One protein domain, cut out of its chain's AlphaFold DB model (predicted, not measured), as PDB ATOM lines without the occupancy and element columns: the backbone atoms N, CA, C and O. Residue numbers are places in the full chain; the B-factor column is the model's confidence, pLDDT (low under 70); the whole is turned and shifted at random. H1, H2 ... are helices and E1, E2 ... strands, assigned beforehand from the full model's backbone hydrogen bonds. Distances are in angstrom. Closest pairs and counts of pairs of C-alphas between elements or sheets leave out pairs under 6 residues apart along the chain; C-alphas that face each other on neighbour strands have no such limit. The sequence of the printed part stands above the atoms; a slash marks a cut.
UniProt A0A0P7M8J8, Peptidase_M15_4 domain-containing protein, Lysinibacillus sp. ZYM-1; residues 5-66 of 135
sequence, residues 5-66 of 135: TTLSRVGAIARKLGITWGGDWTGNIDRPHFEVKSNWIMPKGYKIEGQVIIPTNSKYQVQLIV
ATOM      1  N   THR A   5     207.436 212.269 140.838       86.38
ATOM      2  CA  THR A   5     208.725 212.283 141.542       86.38
ATOM      3  C   THR A   5     208.889 211.006 142.354       86.38
ATOM      4  O   THR A   5     209.919 210.334 142.264       86.38
ATOM      5  N   THR A   6     207.847 210.634 143.099       84.44
ATOM      6  CA  THR A   6     207.811 209.383 143.861       84.44
ATOM      7  C   THR A   6     207.909 208.173 142.937       84.44
ATOM      8  O   THR A   6     208.764 207.315 143.154       84.44
ATOM      9  N   LEU A   7     207.129 208.134 141.852       87.62
ATOM     10  CA  LEU A   7     207.184 207.027 140.889       87.62
ATOM     11  C   LEU A   7     208.572 206.871 140.256       87.62
ATOM     12  O   LEU A   7     209.056 205.754 140.108       87.62
ATOM     13  N   SER A   8     209.254 207.977 139.954       86.44
ATOM     14  CA  SER A   8     210.612 207.947 139.396       86.44
ATOM     15  C   SER A   8     211.647 207.409 140.391       86.44
ATOM     16  O   SER A   8     212.547 206.660 140.003       86.44
ATOM     17  N   ARG A   9     211.512 207.747 141.682       85.06
ATOM     18  CA  ARG A   9     212.369 207.211 142.753       85.06
ATOM     19  C   ARG A   9     212.175 205.706 142.923       85.06
ATOM     20  O   ARG A   9     213.160 204.974 142.957       85.06
ATOM     21  N   VAL A  10     210.926 205.237 142.965       86.38
ATOM     22  CA  VAL A  10     210.615 203.800 143.076       86.38
ATOM     23  C   VAL A  10     211.058 203.046 141.815       86.38
ATOM     24  O   VAL A  10     211.660 201.981 141.928       86.38
ATOM     25  N   GLY A  11     210.888 203.632 140.627       89.44
ATOM     26  CA  GLY A  11     211.420 203.105 139.366       89.44
ATOM     27  C   GLY A  11     212.938 202.903 139.387       89.44
ATOM     28  O   GLY A  11     213.440 201.871 138.948       89.44
ATOM     29  N   ALA A  12     213.701 203.836 139.965       87.88
ATOM     30  CA  ALA A  12     215.147 203.671 140.134       87.88
ATOM     31  C   ALA A  12     215.518 202.487 141.047       87.88
ATOM     32  O   ALA A  12     216.510 201.808 140.785       87.88
ATOM     33  N   ILE A  13     214.724 202.214 142.087       85.62
ATOM     34  CA  ILE A  13     214.909 201.042 142.958       85.62
ATOM     35  C   ILE A  13     214.560 199.757 142.196       85.62
ATOM     36  O   ILE A  13     215.346 198.812 142.216       85.62
ATOM     37  N   ALA A  14     213.441 199.742 141.465       89.62
ATOM     38  CA  ALA A  14     213.026 198.607 140.641       89.62
ATOM     39  C   ALA A  14     214.130 198.186 139.656       89.62
ATOM     40  O   ALA A  14     214.497 197.013 139.616       89.62
ATOM     41  N   ARG A  15     214.767 199.148 138.973       87.00
ATOM     42  CA  ARG A  15     215.914 198.880 138.086       87.00
ATOM     43  C   ARG A  15     217.089 198.218 138.806       87.00
ATOM     44  O   ARG A  15     217.646 197.255 138.290       87.00
ATOM     45  N   LYS A  16     217.451 198.694 140.004       84.94
ATOM     46  CA  LYS A  16     218.527 198.085 140.816       84.94
ATOM     47  C   LYS A  16     218.197 196.652 141.227       84.94
ATOM     48  O   LYS A  16     219.100 195.833 141.370       84.94
ATOM     49  N   LEU A  17     216.913 196.365 141.414       88.00
ATOM     50  CA  LEU A  17     216.414 195.043 141.756       88.00
ATOM     51  C   LEU A  17     216.196 194.144 140.534       88.00
ATOM     52  O   LEU A  17     215.902 192.972 140.721       88.00
ATOM     53  N   GLY A  18     216.332 194.641 139.301       88.38
ATOM     54  CA  GLY A  18     215.994 193.877 138.094       88.38
ATOM     55  C   GLY A  18     214.486 193.650 137.908       88.38
ATOM     56  O   GLY A  18     214.085 192.695 137.247       88.38
ATOM     57  N   ILE A  19     213.658 194.506 138.511       92.56
ATOM     58  CA  ILE A  19     212.199 194.553 138.350       92.56
ATOM     59  C   ILE A  19     211.881 195.504 137.191       92.56
ATOM     60  O   ILE A  19     212.436 196.604 137.118       92.56
ATOM     61  N   THR A  20     210.985 195.102 136.287       93.06
ATOM     62  CA  THR A  20     210.572 195.947 135.159       93.06
ATOM     63  C   THR A  20     209.711 197.104 135.667       93.06
ATOM     64  O   THR A  20     208.782 196.887 136.445       93.06
ATOM     65  N   TRP A  21     209.984 198.325 135.203       95.38
ATOM     66  CA  TRP A  21     209.171 199.510 135.485       95.38
ATOM     67  C   TRP A  21     208.545 200.043 134.193       95.38
ATOM     68  O   TRP A  21     209.258 200.325 133.233       95.38
ATOM     69  N   GLY A  22     207.224 200.232 134.164       92.44
ATOM     70  CA  GLY A  22     206.514 200.733 132.977       92.44
ATOM     71  C   GLY A  22     206.838 202.187 132.616       92.44
ATOM     72  O   GLY A  22     206.517 202.652 131.523       92.44
ATOM     73  N   GLY A  23     207.542 202.907 133.497       90.31
ATOM     74  CA  GLY A  23     208.137 204.207 133.187       90.31
ATOM     75  C   GLY A  23     209.292 204.155 132.177       90.31
ATOM     76  O   GLY A  23     209.605 205.191 131.595       90.31
ATOM     77  N   ASP A  24     209.898 202.982 131.959       90.50
ATOM     78  CA  ASP A  24     210.983 202.768 130.987       90.50
ATOM     79  C   ASP A  24     210.483 202.421 129.579       90.50
ATOM     80  O   ASP A  24     211.277 202.338 128.639       90.50
ATOM     81  N   TRP A  25     209.180 202.195 129.406       92.75
ATOM     82  CA  TRP A  25     208.626 201.842 128.105       92.75
ATOM     83  C   TRP A  25     208.708 203.026 127.138       92.75
ATOM     84  O   TRP A  25     208.369 204.155 127.475       92.75
ATOM     85  N   THR A  26     209.143 202.778 125.905       87.19
ATOM     86  CA  THR A  26     209.266 203.824 124.873       87.19
ATOM     87  C   THR A  26     207.923 204.221 124.257       87.19
ATOM     88  O   THR A  26     207.802 205.298 123.679       87.19
ATOM     89  N   GLY A  27     206.904 203.373 124.398       85.88
ATOM     90  CA  GLY A  27     205.516 203.635 124.028       85.88
ATOM     91  C   GLY A  27     204.582 203.063 125.091       85.88
ATOM     92  O   GLY A  27     204.929 202.086 125.748       85.88
ATOM     93  N   ASN A  28     203.408 203.676 125.269       88.19
ATOM     94  CA  ASN A  28     202.446 203.327 126.326       88.19
ATOM     95  C   ASN A  28     203.018 203.427 127.751       88.19
ATOM     96  O   ASN A  28     202.768 202.557 128.573       88.19
ATOM     97  N   ILE A  29     203.777 204.489 128.040       89.56
ATOM     98  CA  ILE A  29     204.396 204.731 129.352       89.56
ATOM     99  C   ILE A  29     203.363 204.586 130.483       89.56
ATOM    100  O   ILE A  29     202.455 205.410 130.607       89.56
ATOM    101  N   ASP A  30     203.574 203.602 131.356       91.81
ATOM    102  CA  ASP A  30     202.744 203.336 132.532       91.81
ATOM    103  C   ASP A  30     203.605 203.427 133.799       91.81
ATOM    104  O   ASP A  30     204.177 202.456 134.291       91.81
ATOM    105  N   ARG A  31     203.771 204.651 134.310       89.38
ATOM    106  CA  ARG A  31     204.656 204.926 135.459       89.38
ATOM    107  C   ARG A  31     204.222 204.231 136.761       89.38
ATOM    108  O   ARG A  31     205.099 203.959 137.578       89.38
ATOM    109  N   PRO A  32     202.926 203.978 137.007       92.06
ATOM    110  CA  PRO A  32     202.494 203.111 138.102       92.06
ATOM    111  C   PRO A  32     202.804 201.613 137.939       92.06
ATOM    112  O   PRO A  32     202.733 200.898 138.937       92.06
ATOM    113  N   HIS A  33     203.126 201.119 136.737       93.38
ATOM    114  CA  HIS A  33     203.296 199.685 136.487       93.38
ATOM    115  C   HIS A  33     204.666 199.149 136.916       93.38
ATOM    116  O   HIS A  33     205.709 199.704 136.554       93.38
ATOM    117  N   PHE A  34     204.660 198.014 137.618       93.88
ATOM    118  CA  PHE A  34     205.849 197.255 138.002       93.88
ATOM    119  C   PHE A  34     205.604 195.761 137.783       93.88
ATOM    120  O   PHE A  34     204.555 195.248 138.168       93.88
ATOM    121  N   GLU A  35     206.587 195.058 137.223       91.62
ATOM    122  CA  GLU A  35     206.488 193.624 136.936       91.62
ATOM    123  C   GLU A  35     207.698 192.867 137.497       91.62
ATOM    124  O   GLU A  35     208.853 193.144 137.155       91.62
ATOM    125  N   VAL A  36     207.419 191.879 138.351       91.56
ATOM    126  CA  VAL A  36     208.404 190.930 138.884       91.56
ATOM    127  C   VAL A  36     208.264 189.622 138.113       91.56
ATOM    128  O   VAL A  36     207.200 189.005 138.120       91.56
ATOM    129  N   LYS A  37     209.337 189.182 137.450       89.00
ATOM    130  CA  LYS A  37     209.326 187.917 136.704       89.00
ATOM    131  C   LYS A  37     209.244 186.721 137.652       89.00
ATOM    132  O   LYS A  37     209.786 186.753 138.752       89.00
ATOM    133  N   SER A  38     208.644 185.623 137.196       87.69
ATOM    134  CA  SER A  38     208.514 184.386 137.986       87.69
ATOM    135  C   SER A  38     209.855 183.756 138.381       87.69
ATOM    136  O   SER A  38     209.931 183.048 139.379       87.69
ATOM    137  N   ASN A  39     210.919 184.025 137.621       87.69
ATOM    138  CA  ASN A  39     212.282 183.574 137.894       87.69
ATOM    139  C   ASN A  39     213.133 184.616 138.638       87.69
ATOM    140  O   ASN A  39     214.357 184.478 138.690       87.69
ATOM    141  N   TRP A  40     212.521 185.686 139.149       91.19
ATOM    142  CA  TRP A  40     213.246 186.729 139.853       91.19
ATOM    143  C   TRP A  40     213.885 186.171 141.126       91.19
ATOM    144  O   TRP A  40     213.230 185.531 141.950       91.19
ATOM    145  N   ILE A  41     215.176 186.448 141.280       84.19
ATOM    146  CA  ILE A  41     215.940 186.152 142.485       84.19
ATOM    147  C   ILE A  41     216.452 187.460 143.066       84.19
ATOM    148  O   ILE A  41     216.855 188.369 142.338       84.19
ATOM    149  N   MET A  42     216.461 187.542 144.391       81.50
ATOM    150  CA  MET A  42     217.001 188.696 145.093       81.50
ATOM    151  C   MET A  42     218.483 188.900 144.713       81.50
ATOM    152  O   MET A  42     219.269 187.955 144.845       81.50
ATOM    153  N   PRO A  43     218.897 190.096 144.243       83.25
ATOM    154  CA  PRO A  43     220.279 190.330 143.839       83.25
ATOM    155  C   PRO A  43     221.269 190.074 144.981       83.25
ATOM    156  O   PRO A  43     221.060 190.493 146.122       83.25
ATOM    157  N   LYS A  44     222.381 189.402 144.669       76.94
ATOM    158  CA  LYS A  44     223.413 189.057 145.654       76.94
ATOM    159  C   LYS A  44     224.002 190.328 146.274       76.94
ATOM    160  O   LYS A  44     224.504 191.191 145.563       76.94
ATOM    161  N   GLY A  45     223.961 190.421 147.602       70.75
ATOM    162  CA  GLY A  45     224.462 191.583 148.345       70.75
ATOM    163  C   GLY A  45     223.459 192.729 148.492       70.75
ATOM    164  O   GLY A  45     223.764 193.682 149.209       70.75
ATOM    165  N   TYR A  46     222.264 192.637 147.894       69.31
ATOM    166  CA  TYR A  46     221.174 193.539 148.248       69.31
ATOM    167  C   TYR A  46     220.728 193.208 149.672       69.31
ATOM    168  O   TYR A  46     220.242 192.112 149.948       69.31
ATOM    169  N   LYS A  47     220.937 194.143 150.596       64.75
ATOM    170  CA  LYS A  47     220.374 194.060 151.938       64.75
ATOM    171  C   LYS A  47     219.025 194.753 151.871       64.75
ATOM    172  O   LYS A  47     218.958 195.904 151.449       64.75
ATOM    173  N   ILE A  48     217.953 194.057 152.246       65.50
ATOM    174  CA  ILE A  48     216.742 194.781 152.629       65.50
ATOM    175  C   ILE A  48     217.184 195.673 153.783       65.50
ATOM    176  O   ILE A  48     217.782 195.178 154.738       65.50
ATOM    177  N   GLU A  49     216.983 196.979 153.644       57.72
ATOM    178  CA  GLU A  49     217.215 197.948 154.710       57.72
ATOM    179  C   GLU A  49     216.155 197.691 155.789       57.72
ATOM    180  O   GLU A  49     215.191 198.436 155.900       57.72
ATOM    181  N   GLY A  50     216.260 196.572 156.513       57.91
ATOM    182  CA  GLY A  50     215.343 196.195 157.577       57.91
ATOM    183  C   GLY A  50     214.549 194.898 157.453       57.91
ATOM    184  O   GLY A  50     214.619 194.166 156.469       57.91
ATOM    185  N   GLN A  51     213.738 194.635 158.480       54.22
ATOM    186  CA  GLN A  51     212.760 193.550 158.517       54.22
ATOM    187  C   GLN A  51     211.444 194.011 157.874       54.22
ATOM    188  O   GLN A  51     210.802 194.950 158.346       54.22
ATOM    189  N   VAL A  52     211.027 193.347 156.791       60.03
ATOM    190  CA  VAL A  52     209.731 193.605 156.140       60.03
ATOM    191  C   VAL A  52     208.661 192.725 156.786       60.03
ATOM    192  O   VAL A  52     208.756 191.500 156.723       60.03
ATOM    193  N   ILE A  53     207.617 193.324 157.362       60.62
ATOM    194  CA  ILE A  53     206.411 192.602 157.792       60.62
ATOM    195  C   ILE A  53     205.349 192.775 156.709       60.62
ATOM    196  O   ILE A  53     204.844 193.878 156.487       60.62
ATOM    197  N   ILE A  54     205.008 191.669 156.043       61.94
ATOM    198  CA  ILE A  54     203.919 191.610 155.065       61.94
ATOM    199  C   ILE A  54     202.664 191.131 155.802       61.94
ATOM    200  O   ILE A  54     202.602 189.966 156.203       61.94
ATOM    201  N   PRO A  55     201.662 191.995 156.021       57.56
ATOM    202  CA  PRO A  55     200.431 191.567 156.656       57.56
ATOM    203  C   PRO A  55     199.638 190.655 155.718       57.56
ATOM    204  O   PRO A  55     199.477 190.934 154.534       57.56
ATOM    205  N   THR A  56     199.062 189.590 156.267       65.44
ATOM    206  CA  THR A  56     198.178 188.662 155.537       65.44
ATOM    207  C   THR A  56     196.781 189.237 155.277       65.44
ATOM    208  O   THR A  56     195.915 188.555 154.735       65.44
ATOM    209  N   ASN A  57     196.538 190.493 155.664       61.91
ATOM    210  CA  ASN A  57     195.252 191.167 155.554       61.91
ATOM    211  C   ASN A  57     195.434 192.562 154.938       61.91
ATOM    212  O   ASN A  57     196.235 193.360 155.425       61.91
ATOM    213  N   SER A  58     194.640 192.858 153.904       63.66
ATOM    214  CA  SER A  58     194.681 194.096 153.112       63.66
ATOM    215  C   SER A  58     194.354 195.376 153.889       63.66
ATOM    216  O   SER A  58     194.561 196.469 153.371       63.66
ATOM    217  N   LYS A  59     193.864 195.267 155.129       65.44
ATOM    218  CA  LYS A  59     193.654 196.416 156.026       65.44
ATOM    219  C   LYS A  59     194.951 197.027 156.554       65.44
ATOM    220  O   LYS A  59     194.937 198.179 156.977       65.44
ATOM    221  N   TYR A  60     196.045 196.272 156.574       53.47
ATOM    222  CA  TYR A  60     197.307 196.723 157.153       53.47
ATOM    223  C   TYR A  60     198.316 197.074 156.060       53.47
ATOM    224  O   TYR A  60     198.345 196.466 154.993       53.47
ATOM    225  N   GLN A  61     199.162 198.060 156.344       59.25
ATOM    226  CA  GLN A  61     200.236 198.476 155.447       59.25
ATOM    227  C   GLN A  61     201.488 197.621 155.677       59.25
ATOM    228  O   GLN A  61     201.722 197.129 156.784       59.25
ATOM    229  N   VAL A  62     202.295 197.448 154.627       61.41
ATOM    230  CA  VAL A  62     203.619 196.815 154.717       61.41
ATOM    231  C   VAL A  62     204.490 197.628 155.675       61.41
ATOM    232  O   VAL A  62     204.593 198.846 155.523       61.41
ATOM    233  N   GLN A  63     205.116 196.966 156.648       56.81
ATOM    234  CA  GLN A  63     206.020 197.619 157.598       56.81
ATOM    235  C   GLN A  63     207.466 197.315 157.213       56.81
ATOM    236  O   GLN A  63     207.802 196.162 156.952       56.81
ATOM    237  N   LEU A  64     208.311 198.344 157.183       56.31
ATOM    238  CA  LEU A  64     209.755 198.240 156.978       56.31
ATOM    239  C   LEU A  64     210.445 198.645 158.284       56.31
ATOM    240  O   LEU A  64     210.342 199.799 158.695       56.31
ATOM    241  N   ILE A  65     211.124 197.711 158.946       57.88
ATOM    242  CA  ILE A  65     211.877 197.963 160.182       57.88
ATOM    243  C   ILE A  65     213.355 198.076 159.824       57.88
ATOM    244  O   ILE A  65     214.066 197.080 159.874       57.88
ATOM    245  N   VAL A  66     213.812 199.261 159.420       54.88
ATOM    246  CA  VAL A  66     215.204 199.495 159.000       54.88
ATOM    247  C   VAL A  66     216.167 199.421 160.188       54.88
ATOM    248  O   VAL A  66     216.114 200.271 161.076       54.88
TER     249      VAL A  66
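Overview. This is residues 5 to 66 of the 135 residues of the protein "Peptidase_M15_4 domain-containing protein" of Lysinibacillus sp. ZYM-1 (UniProt A0A0P7M8J8). This is a loose model with little regular structure: one helix, H1, then a long looping stretch, residues 18 to 50, that folds back on itself, and at the far end a small hairpin of two strands, E1 and E2. Residues 20 to 21 pair antiparallel with 34 to 35. The printed part has 62 residues, 19 of them in named elements, in the order H1, E1, E2; the class is mixed. The radius of gyration of the C-alphas is 13.5 A, and the spans are 36 by 31 by 25 A.

Arrangement. In H1, residues 5 to 17, every O i to N i+4 pair is within hydrogen-bond range. E1, residues 51 to 53, and E2, residues 63 to 65, form an antiparallel hairpin at 162 degrees, with N 51 and O 65 2.8 A apart. H1 and E2 are apart.

Along the chain. H1 begins at C-alpha 5 (208.725, 212.283, 141.542) and measures 18.9 A. E2 ends at C-alpha 65 (211.877, 197.963, 160.182).

Size, cuts and confidence. The C-alphas farthest apart, Gly 27 and Ile 65, are 37.1 A apart. The printed part has no cut. The link from H1 to E1 is long. Residues 46 to 66 have pLDDT under 70.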